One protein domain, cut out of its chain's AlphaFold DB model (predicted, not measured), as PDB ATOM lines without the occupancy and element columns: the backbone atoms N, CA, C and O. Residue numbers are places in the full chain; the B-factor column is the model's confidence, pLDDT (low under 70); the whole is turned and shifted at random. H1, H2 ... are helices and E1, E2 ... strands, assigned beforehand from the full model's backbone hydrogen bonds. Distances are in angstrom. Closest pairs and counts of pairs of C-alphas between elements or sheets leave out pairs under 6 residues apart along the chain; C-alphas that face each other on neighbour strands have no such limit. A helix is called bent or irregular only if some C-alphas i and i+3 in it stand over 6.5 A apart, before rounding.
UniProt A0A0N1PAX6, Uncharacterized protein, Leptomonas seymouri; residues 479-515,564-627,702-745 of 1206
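AT A GLANCE: This is residues 479 to 515, 564 to 627 and 702 to 745 of the 1206 residues of an uncharacterized protein of Leptomonas seymouri (UniProt A0A0N1PAX6). Three long helices, H1, H4 and H5, reach out of a small body as arms, with residues 479 to 494, 618 to 627 and 734 to 745 sticking out. In the body H4 crosses H5, and short H2, H3 and the hairpin of E1 and E2 gather near the crossing. The 145 printed residues run H1 H2 H3 E1 E2 H4 H5, mostly helix, with one antiparallel sheet, E1 - E2. The whole is only just loose, close to extended, with radius of gyration of the C-alphas 21.5 A and spans of 86, 47 and 22 A.

HOW THE PARTS SIT: Start at H1, residues 479 to 501, close to but not clearly touching H3, residues 565 to 580; their closest C-alphas, of Arg 499 and Ser 567, are 6.0 A apart. H2, residues 504 to 507, touches residues 566 to 570 of H3 alone, closest at C-alphas 506 and 566, 5.7 A. In the hairpin of E1, residues 582 to 584, and E2, residues 587 to 589, N 589 and O 582 are within hydrogen-bond range at 2.8 A. H4, residues 592 to 627, touches H3 with residue 592 alone, about perpendicular at 79 degrees; the closest C-alphas, 574 and 592, are 5.2 A apart. H5, residues 710 to 745, touches H4 with residues 717 to 724 alone, at a steep tilt of 50 degrees, opposite ways; the closest C-alphas, 600 and 721, are 6.2 A apart. Every O i to N i+4 pair is within hydrogen-bond range in H1 and H4, against 9 of 12 in H3 and 30 of 32 in H5; H2 is too short for one.

IN THESE COORDINATES: Find C-alpha 479 at (-75.048, -34.075, 25.460), where H1 begins its 32.7 A. H3, 23.1 A long, is only just irregular: C-alphas 575 and 578 are 6.7 A apart. H4 runs 52.3 A, and H5 runs 50.4 A to C-alpha 745 at (-62.696, -9.621, 66.675).

THE WHOLE: The farthest C-alphas, 479 and 627, are 87.6 A apart. Residues 516 to 563 and 628 to 701 are not printed, with C-alpha gaps of 21.3 A and 26.9 A. The model's pLDDT is under 70 at residues 508 to 514, 564, 702 to 707 and 731 to 745.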
ATOM      1  N   GLN A 479     -74.933 -35.534  25.339       89.94
ATOM      2  CA  GLN A 479     -75.048 -34.075  25.460       89.94
ATOM      3  C   GLN A 479     -74.542 -33.570  26.814       89.94
ATOM      4  O   GLN A 479     -73.900 -32.521  26.852       89.94
ATOM      5  N   VAL A 480     -74.777 -34.315  27.902       92.19
ATOM      6  CA  VAL A 480     -74.223 -33.987  29.229       92.19
ATOM      7  C   VAL A 480     -72.694 -34.058  29.188       92.19
ATOM      8  O   VAL A 480     -72.033 -33.062  29.478       92.19
ATOM      9  N   ALA A 481     -72.130 -35.167  28.701       91.00
ATOM     10  CA  ALA A 481     -70.683 -35.333  28.564       91.00
ATOM     11  C   ALA A 481     -70.045 -34.281  27.631       91.00
ATOM     12  O   ALA A 481     -68.976 -33.746  27.932       91.00
ATOM     13  N   MET A 482     -70.703 -33.921  26.521       94.00
ATOM     14  CA  MET A 482     -70.221 -32.856  25.631       94.00
ATOM     15  C   MET A 482     -70.292 -31.468  26.293       94.00
ATOM     16  O   MET A 482     -69.417 -30.632  26.057       94.00
ATOM     17  N   GLN A 483     -71.301 -31.205  27.131       94.12
ATOM     18  CA  GLN A 483     -71.415 -29.957  27.887       94.12
ATOM     19  C   GLN A 483     -70.338 -29.854  28.980       94.12
ATOM     20  O   GLN A 483     -69.735 -28.790  29.132       94.12
ATOM     21  N   GLU A 484     -70.044 -30.946  29.685       92.50
ATOM     22  CA  GLU A 484     -68.932 -31.035  30.640       92.50
ATOM     23  C   GLU A 484     -67.574 -30.837  29.952       92.50
ATOM     24  O   GLU A 484     -66.752 -30.047  30.424       92.50
ATOM     25  N   GLU A 485     -67.338 -31.467  28.792       91.94
ATOM     26  CA  GLU A 485     -66.093 -31.264  28.044       91.94
ATOM     27  C   GLU A 485     -65.952 -29.811  27.560       91.94
ATOM     28  O   GLU A 485     -64.858 -29.241  27.601       91.94
ATOM     29  N   LEU A 486     -67.057 -29.175  27.150       94.88
ATOM     30  CA  LEU A 486     -67.075 -27.762  26.772       94.88
ATOM     31  C   LEU A 486     -66.718 -26.860  27.964       94.88
ATOM     32  O   LEU A 486     -65.847 -26.000  27.829       94.88
ATOM     33  N   GLN A 487     -67.331 -27.080  29.132       93.56
ATOM     34  CA  GLN A 487     -67.022 -26.335  30.358       93.56
ATOM     35  C   GLN A 487     -65.559 -26.522  30.778       93.56
ATOM     36  O   GLN A 487     -64.866 -25.541  31.057       93.56
ATOM     37  N   LEU A 488     -65.045 -27.756  30.740       87.62
ATOM     38  CA  LEU A 488     -63.644 -28.055  31.035       87.62
ATOM     39  C   LEU A 488     -62.694 -27.340  30.059       87.62
ATOM     40  O   LEU A 488     -61.690 -26.769  30.490       87.62
ATOM     41  N   ARG A 489     -63.014 -27.306  28.758       85.81
ATOM     42  CA  ARG A 489     -62.252 -26.540  27.755       85.81
ATOM     43  C   ARG A 489     -62.283 -25.036  28.043       85.81
ATOM     44  O   ARG A 489     -61.228 -24.405  27.976       85.81
ATOM     45  N   THR A 490     -63.432 -24.467  28.418       90.81
ATOM     46  CA  THR A 490     -63.545 -23.050  28.809       90.81
ATOM     47  C   THR A 490     -62.696 -22.734  30.042       90.81
ATOM     48  O   THR A 490     -61.902 -21.797  29.997       90.81
ATOM     49  N   LEU A 491     -62.766 -23.547  31.101       80.06
ATOM     50  CA  LEU A 491     -61.954 -23.374  32.314       80.06
ATOM     51  C   LEU A 491     -60.449 -23.522  32.036       80.06
ATOM     52  O   LEU A 491     -59.632 -22.778  32.578       80.06
ATOM     53  N   LEU A 492     -60.052 -24.448  31.154       77.31
ATOM     54  CA  LEU A 492     -58.658 -24.593  30.721       77.31
ATOM     55  C   LEU A 492     -58.174 -23.390  29.898       77.31
ATOM     56  O   LEU A 492     -57.029 -22.964  30.074       77.31
ATOM     57  N   GLN A 493     -59.031 -22.826  29.039       85.75
ATOM     58  CA  GLN A 493     -58.746 -21.619  28.261       85.75
ATOM     59  C   GLN A 493     -58.632 -20.383  29.164       85.75
ATOM     60  O   GLN A 493     -57.669 -19.626  29.034       85.75
ATOM     61  N   GLU A 494     -59.545 -20.203  30.120       81.44
ATOM     62  CA  GLU A 494     -59.479 -19.109  31.091       81.44
ATOM     63  C   GLU A 494     -58.215 -19.220  31.953       81.44
ATOM     64  O   GLU A 494     -57.438 -18.271  32.046       81.44
ATOM     65  N   ARG A 495     -57.913 -20.412  32.481       72.31
ATOM     66  CA  ARG A 495     -56.688 -20.648  33.256       72.31
ATOM     67  C   ARG A 495     -55.418 -20.501  32.416       72.31
ATOM     68  O   ARG A 495     -54.341 -20.281  32.967       72.31
ATOM     69  N   ALA A 496     -55.480 -20.667  31.094       76.31
ATOM     70  CA  ALA A 496     -54.375 -20.332  30.193       76.31
ATOM     71  C   ALA A 496     -54.239 -18.809  30.007       76.31
ATOM     72  O   ALA A 496     -53.123 -18.298  30.056       76.31
ATOM     73  N   TYR A 497     -55.352 -18.084  29.883       82.19
ATOM     74  CA  TYR A 497     -55.386 -16.622  29.796       82.19
ATOM     75  C   TYR A 497     -54.898 -15.937  31.088       82.19
ATOM     76  O   TYR A 497     -54.039 -15.059  31.022       82.19
ATOM     77  N   GLN A 498     -55.342 -16.393  32.265       73.69
ATOM     78  CA  GLN A 498     -54.852 -15.942  33.578       73.69
ATOM     79  C   GLN A 498     -53.325 -16.128  33.698       73.69
ATOM     80  O   GLN A 498     -52.591 -15.184  33.994       73.69
ATOM     81  N   ARG A 499     -52.811 -17.317  33.343       74.06
ATOM     82  CA  ARG A 499     -51.359 -17.581  33.288       74.06
ATOM     83  C   ARG A 499     -50.622 -16.731  32.249       74.06
ATOM     84  O   ARG A 499     -49.458 -16.418  32.472       74.06
ATOM     85  N   ALA A 500     -51.258 -16.350  31.141       78.38
ATOM     86  CA  ALA A 500     -50.661 -15.467  30.138       78.38
ATOM     87  C   ALA A 500     -50.594 -14.000  30.605       78.38
ATOM     88  O   ALA A 500     -49.619 -13.317  30.288       78.38
ATOM     89  N   ARG A 501     -51.583 -13.533  31.387       82.38
ATOM     90  CA  ARG A 501     -51.613 -12.192  32.002       82.38
ATOM     91  C   ARG A 501     -50.483 -11.981  33.009       82.38
ATOM     92  O   ARG A 501     -49.935 -10.884  33.068       82.38
ATOM     93  N   ALA A 502     -50.116 -13.011  33.772       80.62
ATOM     94  CA  ALA A 502     -48.992 -12.928  34.700       80.62
ATOM     95  C   ALA A 502     -47.683 -12.542  33.962       80.62
ATOM     96  O   ALA A 502     -47.376 -13.128  32.919       80.62
ATOM     97  N   PRO A 503     -46.883 -11.587  34.478       81.25
ATOM     98  CA  PRO A 503     -45.578 -11.239  33.922       81.25
ATOM     99  C   PRO A 503     -44.602 -12.416  33.920       81.25
ATOM    100  O   PRO A 503     -44.690 -13.332  34.740       81.25
ATOM    101  N   GLU A 504     -43.616 -12.383  33.022       77.75
ATOM    102  CA  GLU A 504     -42.716 -13.520  32.791       77.75
ATOM    103  C   GLU A 504     -41.932 -13.958  34.036       77.75
ATOM    104  O   GLU A 504     -41.715 -15.146  34.247       77.75
ATOM    105  N   ILE A 505     -41.613 -13.012  34.918       75.31
ATOM    106  CA  ILE A 505     -40.964 -13.254  36.212       75.31
ATOM    107  C   ILE A 505     -41.817 -14.092  37.185       75.31
ATOM    108  O   ILE A 505     -41.282 -14.654  38.138       75.31
ATOM    109  N   PHE A 506     -43.116 -14.265  36.928       74.12
ATOM    110  CA  PHE A 506     -44.005 -15.197  37.636       74.12
ATOM    111  C   PHE A 506     -44.330 -16.446  36.812       74.12
ATOM    112  O   PHE A 506     -44.472 -17.523  37.386       74.12
ATOM    113  N   ARG A 507     -44.382 -16.335  35.476       72.44
ATOM    114  CA  ARG A 507     -44.621 -17.477  34.574       72.44
ATOM    115  C   ARG A 507     -43.446 -18.447  34.495       72.44
ATOM    116  O   ARG A 507     -43.668 -19.649  34.501       72.44
ATOM    117  N   CYS A 508     -42.220 -17.930  34.392       67.38
ATOM    118  CA  CYS A 508     -41.041 -18.647  33.902       67.38
ATOM    119  C   CYS A 508     -39.891 -18.612  34.923       67.38
ATOM    120  O   CYS A 508     -39.694 -17.615  35.616       67.38
ATOM    121  N   ARG A 509     -39.121 -19.701  35.082       65.00
ATOM    122  CA  ARG A 509     -37.992 -19.726  36.041       65.00
ATOM    123  C   ARG A 509     -36.813 -18.891  35.551       65.00
ATOM    124  O   ARG A 509     -36.153 -18.253  36.364       65.00
ATOM    125  N   TYR A 510     -36.614 -18.893  34.240       63.03
ATOM    126  CA  TYR A 510     -35.605 -18.155  33.496       63.03
ATOM    127  C   TYR A 510     -36.324 -17.341  32.416       63.03
ATOM    128  O   TYR A 510     -37.400 -17.746  31.972       63.03
ATOM    129  N   ALA A 511     -35.741 -16.231  31.955       61.22
ATOM    130  CA  ALA A 511     -36.248 -15.568  30.751       61.22
ATOM    131  C   ALA A 511     -36.260 -16.565  29.577       61.22
ATOM    132  O   ALA A 511     -35.328 -17.360  29.435       61.22
ATOM    133  N   SER A 512     -37.304 -16.545  28.747       61.31
ATOM    134  CA  SER A 512     -37.543 -17.581  27.724       61.31
ATOM    135  C   SER A 512     -36.442 -17.688  26.658       61.31
ATOM    136  O   SER A 512     -36.301 -18.722  26.011       61.31
ATOM    137  N   GLU A 513     -35.619 -16.648  26.518       60.00
ATOM    138  CA  GLU A 513     -34.442 -16.588  25.642       60.00
ATOM    139  C   GLU A 513     -33.272 -17.474  26.122       60.00
ATOM    140  O   GLU A 513     -32.397 -17.851  25.341       60.00
ATOM    141  N   LEU A 514     -33.236 -17.828  27.413       64.94
ATOM    142  CA  LEU A 514     -32.106 -18.495  28.064       64.94
ATOM    143  C   LEU A 514     -32.206 -20.020  27.968       64.94
ATOM    144  O   LEU A 514     -32.416 -20.710  28.973       64.94
ATOM    145  N   ALA A 515     -32.014 -20.521  26.745       72.62
ATOM    146  CA  ALA A 515     -32.036 -21.937  26.384       72.62
ATOM    147  C   ALA A 515     -31.384 -22.848  27.444       72.62
ATOM    148  O   ALA A 515     -30.250 -22.634  27.874       72.62
ATOM    149  N   PRO A 564     -47.806 -23.496  39.498       65.31
ATOM    150  CA  PRO A 564     -49.006 -22.698  39.200       65.31
ATOM    151  C   PRO A 564     -49.458 -21.784  40.351       65.31
ATOM    152  O   PRO A 564     -50.123 -20.785  40.113       65.31
ATOM    153  N   GLU A 565     -49.034 -22.083  41.576       72.12
ATOM    154  CA  GLU A 565     -49.090 -21.243  42.770       72.12
ATOM    155  C   GLU A 565     -48.667 -19.777  42.504       72.12
ATOM    156  O   GLU A 565     -49.221 -18.857  43.101       72.12
ATOM    157  N   TRP A 566     -47.736 -19.522  41.573       78.62
ATOM    158  CA  TRP A 566     -47.233 -18.172  41.288       78.62
ATOM    159  C   TRP A 566     -48.149 -17.287  40.424       78.62
ATOM    160  O   TRP A 566     -47.959 -16.071  40.446       78.62
ATOM    161  N   SER A 567     -49.156 -17.822  39.713       75.19
ATOM    162  CA  SER A 567     -50.168 -16.946  39.090       75.19
ATOM    163  C   SER A 567     -51.082 -16.333  40.151       75.19
ATOM    164  O   SER A 567     -51.334 -15.135  40.105       75.19
ATOM    165  N   TYR A 568     -51.452 -17.103  41.179       79.88
ATOM    166  CA  TYR A 568     -52.204 -16.604  42.337       79.88
ATOM    167  C   TYR A 568     -51.406 -15.561  43.139       79.88
ATOM    168  O   TYR A 568     -51.967 -14.559  43.581       79.88
ATOM    169  N   VAL A 569     -50.082 -15.739  43.273       82.12
ATOM    170  CA  VAL A 569     -49.184 -14.707  43.835       82.12
ATOM    171  C   VAL A 569     -49.264 -13.413  43.021       82.12
ATOM    172  O   VAL A 569     -49.354 -12.337  43.610       82.12
ATOM    173  N   TRP A 570     -49.273 -13.484  41.688       88.56
ATOM    174  CA  TRP A 570     -49.424 -12.291  40.852       88.56
ATOM    175  C   TRP A 570     -50.818 -11.653  40.962       88.56
ATOM    176  O   TRP A 570     -50.919 -10.444  41.154       88.56
ATOM    177  N   GLU A 571     -51.888 -12.446  40.916       86.56
ATOM    178  CA  GLU A 571     -53.273 -11.972  41.068       86.56
ATOM    179  C   GLU A 571     -53.490 -11.274  42.420       86.56
ATOM    180  O   GLU A 571     -54.135 -10.226  42.487       86.56
ATOM    181  N   GLN A 572     -52.885 -11.786  43.499       86.12
ATOM    182  CA  GLN A 572     -52.883 -11.100  44.788       86.12
ATOM    183  C   GLN A 572     -52.103  -9.771  44.737       86.12
ATOM    184  O   GLN A 572     -52.560  -8.775  45.298       86.12
ATOM    185  N   PHE A 573     -50.956  -9.719  44.058       88.69
ATOM    186  CA  PHE A 573     -50.158  -8.494  43.913       88.69
ATOM    187  C   PHE A 573     -50.904  -7.408  43.111       88.69
ATOM    188  O   PHE A 573     -50.941  -6.254  43.539       88.69
ATOM    189  N   GLU A 574     -51.586  -7.782  42.019       91.00
ATOM    190  CA  GLU A 574     -52.496  -6.893  41.277       91.00
ATOM    191  C   GLU A 574     -53.657  -6.377  42.139       91.00
ATOM    192  O   GLU A 574     -54.034  -5.211  42.031       91.00
ATOM    193  N   ARG A 575     -54.238  -7.231  42.990       89.00
ATOM    194  CA  ARG A 575     -55.394  -6.894  43.835       89.00
ATOM    195  C   ARG A 575     -55.041  -5.978  45.009       89.00
ATOM    196  O   ARG A 575     -55.888  -5.181  45.426       89.00
ATOM    197  N   ASP A 576     -53.840  -6.126  45.565       85.56
ATOM    198  CA  ASP A 576     -53.454  -5.503  46.834       85.56
ATOM    199  C   ASP A 576     -52.735  -4.148  46.628       85.56
ATOM    200  O   ASP A 576     -52.974  -3.216  47.397       85.56
ATOM    201  N   ILE A 577     -51.961  -3.957  45.548       86.12
ATOM    202  CA  ILE A 577     -51.246  -2.686  45.283       86.12
ATOM    203  C   ILE A 577     -52.157  -1.451  45.150       86.12
ATOM    204  O   ILE A 577     -51.879  -0.454  45.829       86.12
ATOM    205  N   PRO A 578     -53.258  -1.477  44.369       78.50
ATOM    206  CA  PRO A 578     -54.149  -0.322  44.228       78.50
ATOM    207  C   PRO A 578     -54.845   0.092  45.534       78.50
ATOM    208  O   PRO A 578     -55.437   1.168  45.598       78.50
ATOM    209  N   ARG A 579     -54.804  -0.758  46.573       79.06
ATOM    210  CA  ARG A 579     -55.421  -0.497  47.881       79.06
ATOM    211  C   ARG A 579     -54.516   0.310  48.803       79.06
ATOM    212  O   ARG A 579     -55.017   1.158  49.535       79.06
ATOM    213  N   GLU A 580     -53.212   0.032  48.786       70.81
ATOM    214  CA  GLU A 580     -52.283   0.522  49.817       70.81
ATOM    215  C   GLU A 580     -51.128   1.383  49.283       70.81
ATOM    216  O   GLU A 580     -50.492   2.067  50.078       70.81
ATOM    217  N   THR A 581     -50.931   1.466  47.956       82.56
ATOM    218  CA  THR A 581     -49.872   2.254  47.285       82.56
ATOM    219  C   THR A 581     -48.461   1.824  47.694       82.56
ATOM    220  O   THR A 581     -47.933   2.231  48.729       82.56
ATOM    221  N   LEU A 582     -47.810   1.009  46.860       87.50
ATOM    222  CA  LEU A 582     -46.461   0.532  47.156       87.50
ATOM    223  C   LEU A 582     -45.436   1.647  46.912       87.50
ATOM    224  O   LEU A 582     -45.358   2.184  45.810       87.50
ATOM    225  N   PHE A 583     -44.634   1.978  47.926       88.25
ATOM    226  CA  PHE A 583     -43.551   2.956  47.806       88.25
ATOM    227  C   PHE A 583     -42.221   2.267  47.486       88.25
ATOM    228  O   PHE A 583     -41.795   1.374  48.222       88.25
ATOM    229  N   ILE A 584     -41.557   2.705  46.416       89.81
ATOM    230  CA  ILE A 584     -40.242   2.224  45.969       89.81
ATOM    231  C   ILE A 584     -39.378   3.465  45.725       89.81
ATOM    232  O   ILE A 584     -39.796   4.358  45.000       89.81
ATOM    233  N   GLU A 585     -38.218   3.566  46.383       89.56
ATOM    234  CA  GLU A 585     -37.374   4.782  46.378       89.56
ATOM    235  C   GLU A 585     -38.187   6.079  46.617       89.56
ATOM    236  O   GLU A 585     -38.126   7.036  45.848       89.56
ATOM    237  N   ASP A 586     -39.025   6.062  47.664       90.75
ATOM    238  CA  ASP A 586     -40.006   7.100  48.041       90.75
ATOM    239  C   ASP A 586     -41.058   7.470  46.963       90.75
ATOM    240  O   ASP A 586     -41.935   8.302  47.210       90.75
ATOM    241  N   THR A 587     -41.052   6.802  45.806       91.31
ATOM    242  CA  THR A 587     -42.022   6.984  44.718       91.31
ATOM    243  C   THR A 587     -43.252   6.091  44.938       91.31
ATOM    244  O   THR A 587     -43.093   4.883  45.126       91.31
ATOM    245  N   PRO A 588     -44.484   6.639  44.934       92.94
ATOM    246  CA  PRO A 588     -45.710   5.849  45.047       92.94
ATOM    247  C   PRO A 588     -46.079   5.173  43.720       92.94
ATOM    248  O   PRO A 588     -46.221   5.840  42.697       92.94
ATOM    249  N   HIS A 589     -46.332   3.865  43.761       91.50
ATOM    250  CA  HIS A 589     -46.858   3.088  42.642       91.50
ATOM    251  C   HIS A 589     -48.279   2.599  42.947       91.50
ATOM    252  O   HIS A 589     -48.532   1.959  43.973       91.50
ATOM    253  N   HIS A 590     -49.209   2.907  42.039       91.69
ATOM    254  CA  HIS A 590     -50.626   2.535  42.140       91.69
ATOM    255  C   HIS A 590     -51.010   1.357  41.230       91.69
ATOM    256  O   HIS A 590     -52.036   0.720  41.461       91.69
ATOM    257  N   GLU A 591     -50.185   1.043  40.226       93.06
ATOM    258  CA  GLU A 591     -50.374  -0.088  39.316       93.06
ATOM    259  C   GLU A 591     -49.315  -1.166  39.564       93.06
ATOM    260  O   GLU A 591     -48.134  -0.875  39.765       93.06
ATOM    261  N   ALA A 592     -49.729  -2.435  39.546       90.00
ATOM    262  CA  ALA A 592     -48.840  -3.555  39.855       90.00
ATOM    263  C   ALA A 592     -47.768  -3.799  38.779       90.00
ATOM    264  O   ALA A 592     -46.684  -4.279  39.104       90.00
ATOM    265  N   ALA A 593     -48.036  -3.439  37.518       91.06
ATOM    266  CA  ALA A 593     -47.049  -3.494  36.441       91.06
ATOM    267  C   ALA A 593     -45.911  -2.481  36.669       91.06
ATOM    268  O   ALA A 593     -44.744  -2.870  36.680       91.06
ATOM    269  N   ASP A 594     -46.251  -1.218  36.946       93.19
ATOM    270  CA  ASP A 594     -45.288  -0.155  37.268       93.19
ATOM    271  C   ASP A 594     -44.487  -0.477  38.531       93.19
ATOM    272  O   ASP A 594     -43.266  -0.324  38.559       93.19
ATOM    273  N   ALA A 595     -45.165  -0.965  39.572       91.69
ATOM    274  CA  ALA A 595     -44.527  -1.395  40.808       91.69
ATOM    275  C   ALA A 595     -43.541  -2.549  40.575       91.69
ATOM    276  O   ALA A 595     -42.426  -2.522  41.091       91.69
ATOM    277  N   LEU A 596     -43.914  -3.554  39.773       91.88
ATOM    278  CA  LEU A 596     -43.017  -4.656  39.424       91.88
ATOM    279  C   LEU A 596     -41.806  -4.163  38.624       91.88
ATOM    280  O   LEU A 596     -40.684  -4.565  38.926       91.88
ATOM    281  N   ALA A 597     -42.018  -3.285  37.639       92.19
ATOM    282  CA  ALA A 597     -40.943  -2.695  36.849       92.19
ATOM    283  C   ALA A 597     -39.959  -1.918  37.740       92.19
ATOM    284  O   ALA A 597     -38.750  -2.120  37.639       92.19
ATOM    285  N   ALA A 598     -40.467  -1.119  38.683       91.19
ATOM    286  CA  ALA A 598     -39.649  -0.407  39.658       91.19
ATOM    287  C   ALA A 598     -38.895  -1.355  40.615       91.19
ATOM    288  O   ALA A 598     -37.710  -1.134  40.860       91.19
ATOM    289  N   ILE A 599     -39.507  -2.452  41.093       90.38
ATOM    290  CA  ILE A 599     -38.788  -3.485  41.870       90.38
ATOM    291  C   ILE A 599     -37.670  -4.114  41.025       90.38
ATOM    292  O   ILE A 599     -36.557  -4.282  41.522       90.38
ATOM    293  N   MET A 600     -37.933  -4.450  39.757       89.88
ATOM    294  CA  MET A 600     -36.926  -5.030  38.860       89.88
ATOM    295  C   MET A 600     -35.750  -4.071  38.639       89.88
ATOM    296  O   MET A 600     -34.608  -4.459  38.882       89.88
ATOM    297  N   SER A 601     -36.015  -2.811  38.275       90.56
ATOM    298  CA  SER A 601     -34.971  -1.793  38.094       90.56
ATOM    299  C   SER A 601     -34.194  -1.505  39.383       90.56
ATOM    300  O   SER A 601     -32.976  -1.342  39.329       90.56
ATOM    301  N   TYR A 602     -34.852  -1.502  40.546       88.69
ATOM    302  CA  TYR A 602     -34.187  -1.336  41.841       88.69
ATOM    303  C   TYR A 602     -33.259  -2.517  42.172       88.69
ATOM    304  O   TYR A 602     -32.103  -2.319  42.548       88.69
ATOM    305  N   VAL A 603     -33.720  -3.758  41.975       88.25
ATOM    306  CA  VAL A 603     -32.904  -4.968  42.190       88.25
ATOM    307  C   VAL A 603     -31.721  -5.022  41.214       88.25
ATOM    308  O   VAL A 603     -30.610  -5.370  41.623       88.25
ATOM    309  N   GLU A 604     -31.914  -4.631  39.953       87.88
ATOM    310  CA  GLU A 604     -30.839  -4.502  38.960       87.88
ATOM    311  C   GLU A 604     -29.820  -3.425  39.340       87.88
ATOM    312  O   GLU A 604     -28.617  -3.693  39.339       87.88
ATOM    313  N   TYR A 605     -30.279  -2.241  39.755       90.25
ATOM    314  CA  TYR A 605     -29.416  -1.170  40.248       90.25
ATOM    315  C   TYR A 605     -28.590  -1.613  41.467       90.25
ATOM    316  O   TYR A 605     -27.375  -1.399  41.508       90.25
ATOM    317  N   CYS A 606     -29.208  -2.297  42.436       83.56
ATOM    318  CA  CYS A 606     -28.502  -2.874  43.579       83.56
ATOM    319  C   CYS A 606     -27.459  -3.924  43.153       83.56
ATOM    320  O   CYS A 606     -26.358  -3.948  43.711       83.56
ATOM    321  N   TYR A 607     -27.768  -4.762  42.157       84.75
ATOM    322  CA  TYR A 607     -26.841  -5.756  41.606       84.75
ATOM    323  C   TYR A 607     -25.625  -5.092  40.945       84.75
ATOM    324  O   TYR A 607     -24.483  -5.432  41.263       84.75
ATOM    325  N   ASP A 608     -25.848  -4.117  40.060       87.06
ATOM    326  CA  ASP A 608     -24.778  -3.438  39.324       87.06
ATOM    327  C   ASP A 608     -23.928  -2.531  40.220       87.06
ATOM    328  O   ASP A 608     -22.701  -2.510  40.091       87.06
ATOM    329  N   ARG A 609     -24.528  -1.866  41.212       87.94
ATOM    330  CA  ARG A 609     -23.782  -1.143  42.252       87.94
ATOM    331  C   ARG A 609     -22.961  -2.099  43.126       87.94
ATOM    332  O   ARG A 609     -21.816  -1.795  43.466       87.94
ATOM    333  N   GLY A 610     -23.495  -3.286  43.425       80.19
ATOM    334  CA  GLY A 610     -22.755  -4.377  44.062       80.19
ATOM    335  C   GLY A 610     -21.555  -4.847  43.230       80.19
ATOM    336  O   GLY A 610     -20.468  -5.037  43.774       80.19
ATOM    337  N   GLN A 611     -21.714  -4.969  41.908       81.44
ATOM    338  CA  GLN A 611     -20.620  -5.285  40.984       81.44
ATOM    339  C   GLN A 611     -19.541  -4.201  40.949       81.44
ATOM    340  O   GLN A 611     -18.362  -4.527  41.088       81.44
ATOM    341  N   GLN A 612     -19.923  -2.931  40.826       84.62
ATOM    342  CA  GLN A 612     -18.985  -1.803  40.823       84.62
ATOM    343  C   GLN A 612     -18.164  -1.760  42.122       84.62
ATOM    344  O   GLN A 612     -16.938  -1.705  42.066       84.62
ATOM    345  N   ASN A 613     -18.812  -1.911  43.283       84.31
ATOM    346  CA  ASN A 613     -18.139  -1.967  44.588       84.31
ATOM    347  C   ASN A 613     -17.125  -3.124  44.709       84.31
ATOM    348  O   ASN A 613     -16.131  -3.005  45.427       84.31
ATOM    349  N   ILE A 614     -17.357  -4.258  44.036       80.56
ATOM    350  CA  ILE A 614     -16.421  -5.395  44.022       80.56
ATOM    351  C   ILE A 614     -15.262  -5.135  43.058       80.56
ATOM    352  O   ILE A 614     -14.112  -5.366  43.427       80.56
ATOM    353  N   GLN A 615     -15.542  -4.630  41.853       87.94
ATOM    354  CA  GLN A 615     -14.515  -4.282  40.867       87.94
ATOM    355  C   GLN A 615     -13.553  -3.231  41.432       87.94
ATOM    356  O   GLN A 615     -12.346  -3.449  41.435       87.94
ATOM    357  N   GLU A 616     -14.083  -2.164  42.030       91.25
ATOM    358  CA  GLU A 616     -13.293  -1.091  42.635       91.25
ATOM    359  C   GLU A 616     -12.432  -1.593  43.816       91.25
ATOM    360  O   GLU A 616     -11.299  -1.149  44.004       91.25
ATOM    361  N   ARG A 617     -12.912  -2.582  44.589       84.56
ATOM    362  CA  ARG A 617     -12.115  -3.263  45.629       84.56
ATOM    363  C   ARG A 617     -10.998  -4.127  45.047       84.56
ATOM    364  O   ARG A 617      -9.903  -4.136  45.605       84.56
ATOM    365  N   VAL A 618     -11.250  -4.843  43.951       89.12
ATOM    366  CA  VAL A 618     -10.223  -5.639  43.258       89.12
ATOM    367  C   VAL A 618      -9.160  -4.726  42.644       89.12
ATOM    368  O   VAL A 618      -7.974  -4.998  42.804       89.12
ATOM    369  N   GLU A 619      -9.551  -3.608  42.029       91.75
ATOM    370  CA  GLU A 619      -8.618  -2.601  41.508       91.75
ATOM    371  C   GLU A 619      -7.775  -1.968  42.627       91.75
ATOM    372  O   GLU A 619      -6.555  -1.889  42.493       91.75
ATOM    373  N   LYS A 620      -8.379  -1.612  43.772       92.00
ATOM    374  CA  LYS A 620      -7.656  -1.088  44.949       92.00
ATOM    375  C   LYS A 620      -6.671  -2.101  45.549       92.00
ATOM    376  O   LYS A 620      -5.571  -1.715  45.935       92.00
ATOM    377  N   LEU A 621      -7.023  -3.389  45.594       90.88
ATOM    378  CA  LEU A 621      -6.108  -4.449  46.038       90.88
ATOM    379  C   LEU A 621      -4.948  -4.664  45.054       90.88
ATOM    380  O   LEU A 621      -3.810  -4.817  45.489       90.88
ATOM    381  N   LEU A 622      -5.217  -4.634  43.744       90.69
ATOM    382  CA  LEU A 622      -4.183  -4.752  42.711       90.69
ATOM    383  C   LEU A 622      -3.218  -3.554  42.722       90.69
ATOM    384  O   LEU A 622      -2.014  -3.751  42.568       90.69
ATOM    385  N   ALA A 623      -3.724  -2.337  42.950       91.81
ATOM    386  CA  ALA A 623      -2.901  -1.140  43.116       91.81
ATOM    387  C   ALA A 623      -1.941  -1.276  44.313       91.81
ATOM    388  O   ALA A 623      -0.729  -1.165  44.134       91.81
ATOM    389  N   ALA A 624      -2.460  -1.636  45.493       90.75
ATOM    390  CA  ALA A 624      -1.646  -1.839  46.693       90.75
ATOM    391  C   ALA A 624      -0.528  -2.881  46.482       90.75
ATOM    392  O   ALA A 624       0.618  -2.647  46.858       90.75
ATOM    393  N   THR A 625      -0.812  -3.998  45.793       89.94
ATOM    394  CA  THR A 625       0.211  -5.026  45.505       89.94
ATOM    395  C   THR A 625       1.322  -4.596  44.538       89.94
ATOM    396  O   THR A 625       2.302  -5.333  44.394       89.94
ATOM    397  N   ASN A 626       1.182  -3.441  43.878       87.44
ATOM    398  CA  ASN A 626       2.211  -2.862  43.015       87.44
ATOM    399  C   ASN A 626       3.038  -1.795  43.750       87.44
ATOM    400  O   ASN A 626       4.257  -1.775  43.592       87.44
ATOM    401  N   GLU A 627       2.407  -0.957  44.580       84.69
ATOM    402  CA  GLU A 627       3.086   0.119  45.327       84.69
ATOM    403  C   GLU A 627       4.106  -0.423  46.349       84.69
ATOM    404  O   GLU A 627       5.213   0.106  46.453       84.69
ATOM    405  N   ALA A 702     -22.248  -9.214  50.506       36.16
ATOM    406  CA  ALA A 702     -21.965  -8.907  49.096       36.16
ATOM    407  C   ALA A 702     -20.649  -9.491  48.528       36.16
ATOM    408  O   ALA A 702     -20.473  -9.547  47.315       36.16
ATOM    409  N   SER A 703     -19.712  -9.943  49.369       34.53
ATOM    410  CA  SER A 703     -18.347 -10.313  48.939       34.53
ATOM    411  C   SER A 703     -18.206 -11.718  48.315       34.53
ATOM    412  O   SER A 703     -17.083 -12.186  48.133       34.53
ATOM    413  N   LEU A 704     -19.306 -12.413  47.987       41.25
ATOM    414  CA  LEU A 704     -19.276 -13.760  47.396       41.25
ATOM    415  C   LEU A 704     -20.210 -13.929  46.183       41.25
ATOM    416  O   LEU A 704     -21.364 -14.330  46.304       41.25
ATOM    417  N   LEU A 705     -19.621 -13.764  44.994       51.44
ATOM    418  CA  LEU A 705     -20.071 -14.368  43.731       51.44
ATOM    419  C   LEU A 705     -21.499 -13.995  43.278       51.44
ATOM    420  O   LEU A 705     -22.370 -14.844  43.050       51.44
ATOM    421  N   PHE A 706     -21.701 -12.703  43.030       60.38
ATOM    422  CA  PHE A 706     -22.565 -12.262  41.933       60.38
ATOM    423  C   PHE A 706     -21.983 -12.787  40.598       60.38
ATOM    424  O   PHE A 706     -20.809 -12.531  40.322       60.38
ATOM    425  N   PRO A 707     -22.734 -13.567  39.799       65.62
ATOM    426  CA  PRO A 707     -22.240 -14.141  38.549       65.62
ATOM    427  C   PRO A 707     -21.985 -13.095  37.455       65.62
ATOM    428  O   PRO A 707     -22.775 -12.171  37.265       65.62
ATOM    429  N   ALA A 708     -20.910 -13.292  36.688       70.06
ATOM    430  CA  ALA A 708     -20.659 -12.556  35.443       70.06
ATOM    431  C   ALA A 708     -21.432 -13.137  34.238       70.06
ATOM    432  O   ALA A 708     -21.551 -12.486  33.206       70.06
ATOM    433  N   ASP A 709     -21.951 -14.362  34.370       74.62
ATOM    434  CA  ASP A 709     -22.842 -14.989  33.394       74.62
ATOM    435  C   ASP A 709     -24.226 -14.301  33.425       74.62
ATOM    436  O   ASP A 709     -24.857 -14.285  34.490       74.62
ATOM    437  N   PRO A 710     -24.727 -13.751  32.296       71.50
ATOM    438  CA  PRO A 710     -26.040 -13.109  32.235       71.50
ATOM    439  C   PRO A 710     -27.191 -14.048  32.627       71.50
ATOM    440  O   PRO A 710     -28.174 -13.587  33.209       71.50
ATOM    441  N   ARG A 711     -27.063 -15.361  32.390       70.38
ATOM    442  CA  ARG A 711     -28.080 -16.357  32.750       70.38
ATOM    443  C   ARG A 711     -28.223 -16.450  34.266       70.38
ATOM    444  O   ARG A 711     -29.293 -16.176  34.806       70.38
ATOM    445  N   MET A 712     -27.112 -16.694  34.954       75.94
ATOM    446  CA  MET A 712     -27.044 -16.739  36.417       75.94
ATOM    447  C   MET A 712     -27.275 -15.365  37.089       75.94
ATOM    448  O   MET A 712     -27.715 -15.316  38.238       75.94
ATOM    449  N   ARG A 713     -27.018 -14.239  36.399       80.62
ATOM    450  CA  ARG A 713     -27.461 -12.894  36.825       80.62
ATOM    451  C   ARG A 713     -28.989 -12.801  36.812       80.62
ATOM    452  O   ARG A 713     -29.576 -12.436  37.827       80.62
ATOM    453  N   SER A 714     -29.624 -13.141  35.687       75.00
ATOM    454  CA  SER A 714     -31.079 -13.034  35.527       75.00
ATOM    455  C   SER A 714     -31.839 -13.933  36.509       75.00
ATOM    456  O   SER A 714     -32.777 -13.460  37.139       75.00
ATOM    457  N   GLU A 715     -31.377 -15.168  36.750       78.62
ATOM    458  CA  GLU A 715     -31.955 -16.063  37.765       78.62
ATOM    459  C   GLU A 715     -31.919 -15.426  39.164       78.62
ATOM    460  O   GLU A 715     -32.930 -15.426  39.866       78.62
ATOM    461  N   LYS A 716     -30.786 -14.828  39.563       81.75
ATOM    462  CA  LYS A 716     -30.662 -14.160  40.869       81.75
ATOM    463  C   LYS A 716     -31.551 -12.923  40.990       81.75
ATOM    464  O   LYS A 716     -32.129 -12.717  42.054       81.75
ATOM    465  N   ILE A 717     -31.691 -12.127  39.928       79.88
ATOM    466  CA  ILE A 717     -32.618 -10.983  39.900       79.88
ATOM    467  C   ILE A 717     -34.063 -11.481  40.004       79.88
ATOM    468  O   ILE A 717     -34.808 -11.012  40.857       79.88
ATOM    469  N   PHE A 718     -34.450 -12.483  39.209       80.44
ATOM    470  CA  PHE A 718     -35.809 -13.029  39.196       80.44
ATOM    471  C   PHE A 718     -36.180 -13.672  40.543       80.44
ATOM    472  O   PHE A 718     -37.304 -13.505  41.015       80.44
ATOM    473  N   ALA A 719     -35.234 -14.347  41.203       79.38
ATOM    474  CA  ALA A 719     -35.405 -14.851  42.564       79.38
ATOM    475  C   ALA A 719     -35.559 -13.714  43.591       79.38
ATOM    476  O   ALA A 719     -36.511 -13.730  44.370       79.38
ATOM    477  N   ALA A 720     -34.692 -12.698  43.561       81.31
ATOM    478  CA  ALA A 720     -34.754 -11.574  44.497       81.31
ATOM    479  C   ALA A 720     -36.037 -10.737  44.338       81.31
ATOM    480  O   ALA A 720     -36.660 -10.377  45.333       81.31
ATOM    481  N   VAL A 721     -36.488 -10.478  43.106       84.00
ATOM    482  CA  VAL A 721     -37.760  -9.779  42.833       84.00
ATOM    483  C   VAL A 721     -38.948 -10.584  43.370       84.00
ATOM    484  O   VAL A 721     -39.825 -10.015  44.016       84.00
ATOM    485  N   ARG A 722     -38.960 -11.911  43.182       83.75
ATOM    486  CA  ARG A 722     -39.973 -12.801  43.779       83.75
ATOM    487  C   ARG A 722     -39.974 -12.754  45.305       83.75
ATOM    488  O   ARG A 722     -41.045 -12.694  45.899       83.75
ATOM    489  N   GLU A 723     -38.801 -12.772  45.936       81.69
ATOM    490  CA  GLU A 723     -38.671 -12.657  47.392       81.69
ATOM    491  C   GLU A 723     -39.158 -11.293  47.900       81.69
ATOM    492  O   GLU A 723     -39.899 -11.252  48.878       81.69
ATOM    493  N   VAL A 724     -38.840 -10.189  47.210       81.88
ATOM    494  CA  VAL A 724     -39.356  -8.844  47.533       81.88
ATOM    495  C   VAL A 724     -40.878  -8.777  47.384       81.88
ATOM    496  O   VAL A 724     -41.551  -8.230  48.257       81.88
ATOM    497  N   VAL A 725     -41.444  -9.371  46.331       83.88
ATOM    498  CA  VAL A 725     -42.898  -9.408  46.114       83.88
ATOM    499  C   VAL A 725     -43.599 -10.229  47.198       83.88
ATOM    500  O   VAL A 725     -44.528  -9.717  47.823       83.88
ATOM    501  N   LEU A 726     -43.115 -11.434  47.521       83.19
ATOM    502  CA  LEU A 726     -43.645 -12.226  48.639       83.19
ATOM    503  C   LEU A 726     -43.474 -11.518  49.992       83.19
ATOM    504  O   LEU A 726     -44.384 -11.555  50.818       83.19
ATOM    505  N   ALA A 727     -42.346 -10.843  50.228       78.44
ATOM    506  CA  ALA A 727     -42.117 -10.078  51.450       78.44
ATOM    507  C   ALA A 727     -43.071  -8.879  51.560       78.44
ATOM    508  O   ALA A 727     -43.581  -8.621  52.650       78.44
ATOM    509  N   SER A 728     -43.371  -8.198  50.446       77.69
ATOM    510  CA  SER A 728     -44.388  -7.142  50.404       77.69
ATOM    511  C   SER A 728     -45.779  -7.705  50.705       77.69
ATOM    512  O   SER A 728     -46.487  -7.175  51.551       77.69
ATOM    513  N   GLN A 729     -46.145  -8.852  50.127       78.44
ATOM    514  CA  GLN A 729     -47.410  -9.519  50.439       78.44
ATOM    515  C   GLN A 729     -47.487  -9.977  51.895       78.44
ATOM    516  O   GLN A 729     -48.564  -9.930  52.471       78.44
ATOM    517  N   GLN A 730     -46.381 -10.378  52.527       74.19
ATOM    518  CA  GLN A 730     -46.363 -10.739  53.947       74.19
ATOM    519  C   GLN A 730     -46.422  -9.518  54.877       74.19
ATOM    520  O   GLN A 730     -47.099  -9.581  55.907       74.19
ATOM    521  N   SER A 731     -45.759  -8.405  54.535       63.25
ATOM    522  CA  SER A 731     -45.879  -7.157  55.300       63.25
ATOM    523  C   SER A 731     -47.270  -6.541  55.158       63.25
ATOM    524  O   SER A 731     -47.803  -6.069  56.162       63.25
ATOM    525  N   PHE A 732     -47.883  -6.641  53.970       57.91
ATOM    526  CA  PHE A 732     -49.301  -6.368  53.768       57.91
ATOM    527  C   PHE A 732     -50.150  -7.338  54.587       57.91
ATOM    528  O   PHE A 732     -50.740  -6.873  55.541       57.91
ATOM    529  N   MET A 733     -50.156  -8.656  54.339       51.84
ATOM    530  CA  MET A 733     -51.004  -9.678  55.008       51.84
ATOM    531  C   MET A 733     -50.951  -9.684  56.546       51.84
ATOM    532  O   MET A 733     -51.952 -10.007  57.192       51.84
ATOM    533  N   GLY A 734     -49.832  -9.287  57.161       50.44
ATOM    534  CA  GLY A 734     -49.764  -9.081  58.612       50.44
ATOM    535  C   GLY A 734     -50.686  -7.962  59.124       50.44
ATOM    536  O   GLY A 734     -51.117  -7.998  60.277       50.44
ATOM    537  N   PHE A 735     -51.018  -6.993  58.269       46.19
ATOM    538  CA  PHE A 735     -51.851  -5.832  58.563       46.19
ATOM    539  C   PHE A 735     -53.367  -6.120  58.515       46.19
ATOM    540  O   PHE A 735     -54.001  -5.857  59.534       46.19
ATOM    541  N   PRO A 736     -53.986  -6.721  57.468       52.50
ATOM    542  CA  PRO A 736     -55.393  -7.091  57.487       52.50
ATOM    543  C   PRO A 736     -55.675  -8.252  58.437       52.50
ATOM    544  O   PRO A 736     -56.772  -8.270  58.968       52.50
ATOM    545  N   TYR A 737     -54.744  -9.164  58.758       50.41
ATOM    546  CA  TYR A 737     -55.008 -10.109  59.858       50.41
ATOM    547  C   TYR A 737     -55.197  -9.362  61.188       50.41
ATOM    548  O   TYR A 737     -56.156  -9.621  61.916       50.41
ATOM    549  N   GLN A 738     -54.336  -8.381  61.483       52.88
ATOM    550  CA  GLN A 738     -54.458  -7.576  62.697       52.88
ATOM    551  C   GLN A 738     -55.676  -6.630  62.649       52.88
ATOM    552  O   GLN A 738     -56.408  -6.549  63.632       52.88
ATOM    553  N   LEU A 739     -55.976  -6.005  61.504       53.66
ATOM    554  CA  LEU A 739     -57.170  -5.172  61.298       53.66
ATOM    555  C   LEU A 739     -58.480  -5.973  61.307       53.66
ATOM    556  O   LEU A 739     -59.479  -5.469  61.807       53.66
ATOM    557  N   LEU A 740     -58.505  -7.216  60.818       52.47
ATOM    558  CA  LEU A 740     -59.655  -8.115  60.952       52.47
ATOM    559  C   LEU A 740     -59.814  -8.549  62.414       52.47
ATOM    560  O   LEU A 740     -60.926  -8.517  62.934       52.47
ATOM    561  N   CYS A 741     -58.722  -8.844  63.125       61.28
ATOM    562  CA  CYS A 741     -58.777  -9.086  64.569       61.28
ATOM    563  C   CYS A 741     -59.282  -7.862  65.362       61.28
ATOM    564  O   CYS A 741     -59.973  -8.050  66.359       61.28
ATOM    565  N   GLU A 742     -59.004  -6.630  64.920       63.00
ATOM    566  CA  GLU A 742     -59.515  -5.394  65.541       63.00
ATOM    567  C   GLU A 742     -60.957  -5.029  65.128       63.00
ATOM    568  O   GLU A 742     -61.723  -4.545  65.960       63.00
ATOM    569  N   GLN A 743     -61.350  -5.241  63.865       56.19
ATOM    570  CA  GLN A 743     -62.674  -4.864  63.338       56.19
ATOM    571  C   GLN A 743     -63.742  -5.946  63.537       56.19
ATOM    572  O   GLN A 743     -64.887  -5.635  63.866       56.19
ATOM    573  N   VAL A 744     -63.379  -7.208  63.303       63.81
ATOM    574  CA  VAL A 744     -64.271  -8.374  63.402       63.81
ATOM    575  C   VAL A 744     -64.207  -8.973  64.810       63.81
ATOM    576  O   VAL A 744     -65.225  -9.442  65.320       63.81
ATOM    577  N   GLY A 745     -63.039  -8.889  65.457       63.34
ATOM    578  CA  GLY A 745     -62.696  -9.621  66.675       63.34
ATOM    579  C   GLY A 745     -62.024 -10.948  66.320       63.34
ATOM    580  O   GLY A 745     -62.531 -11.687  65.477       63.34
TER     581      GLY A 745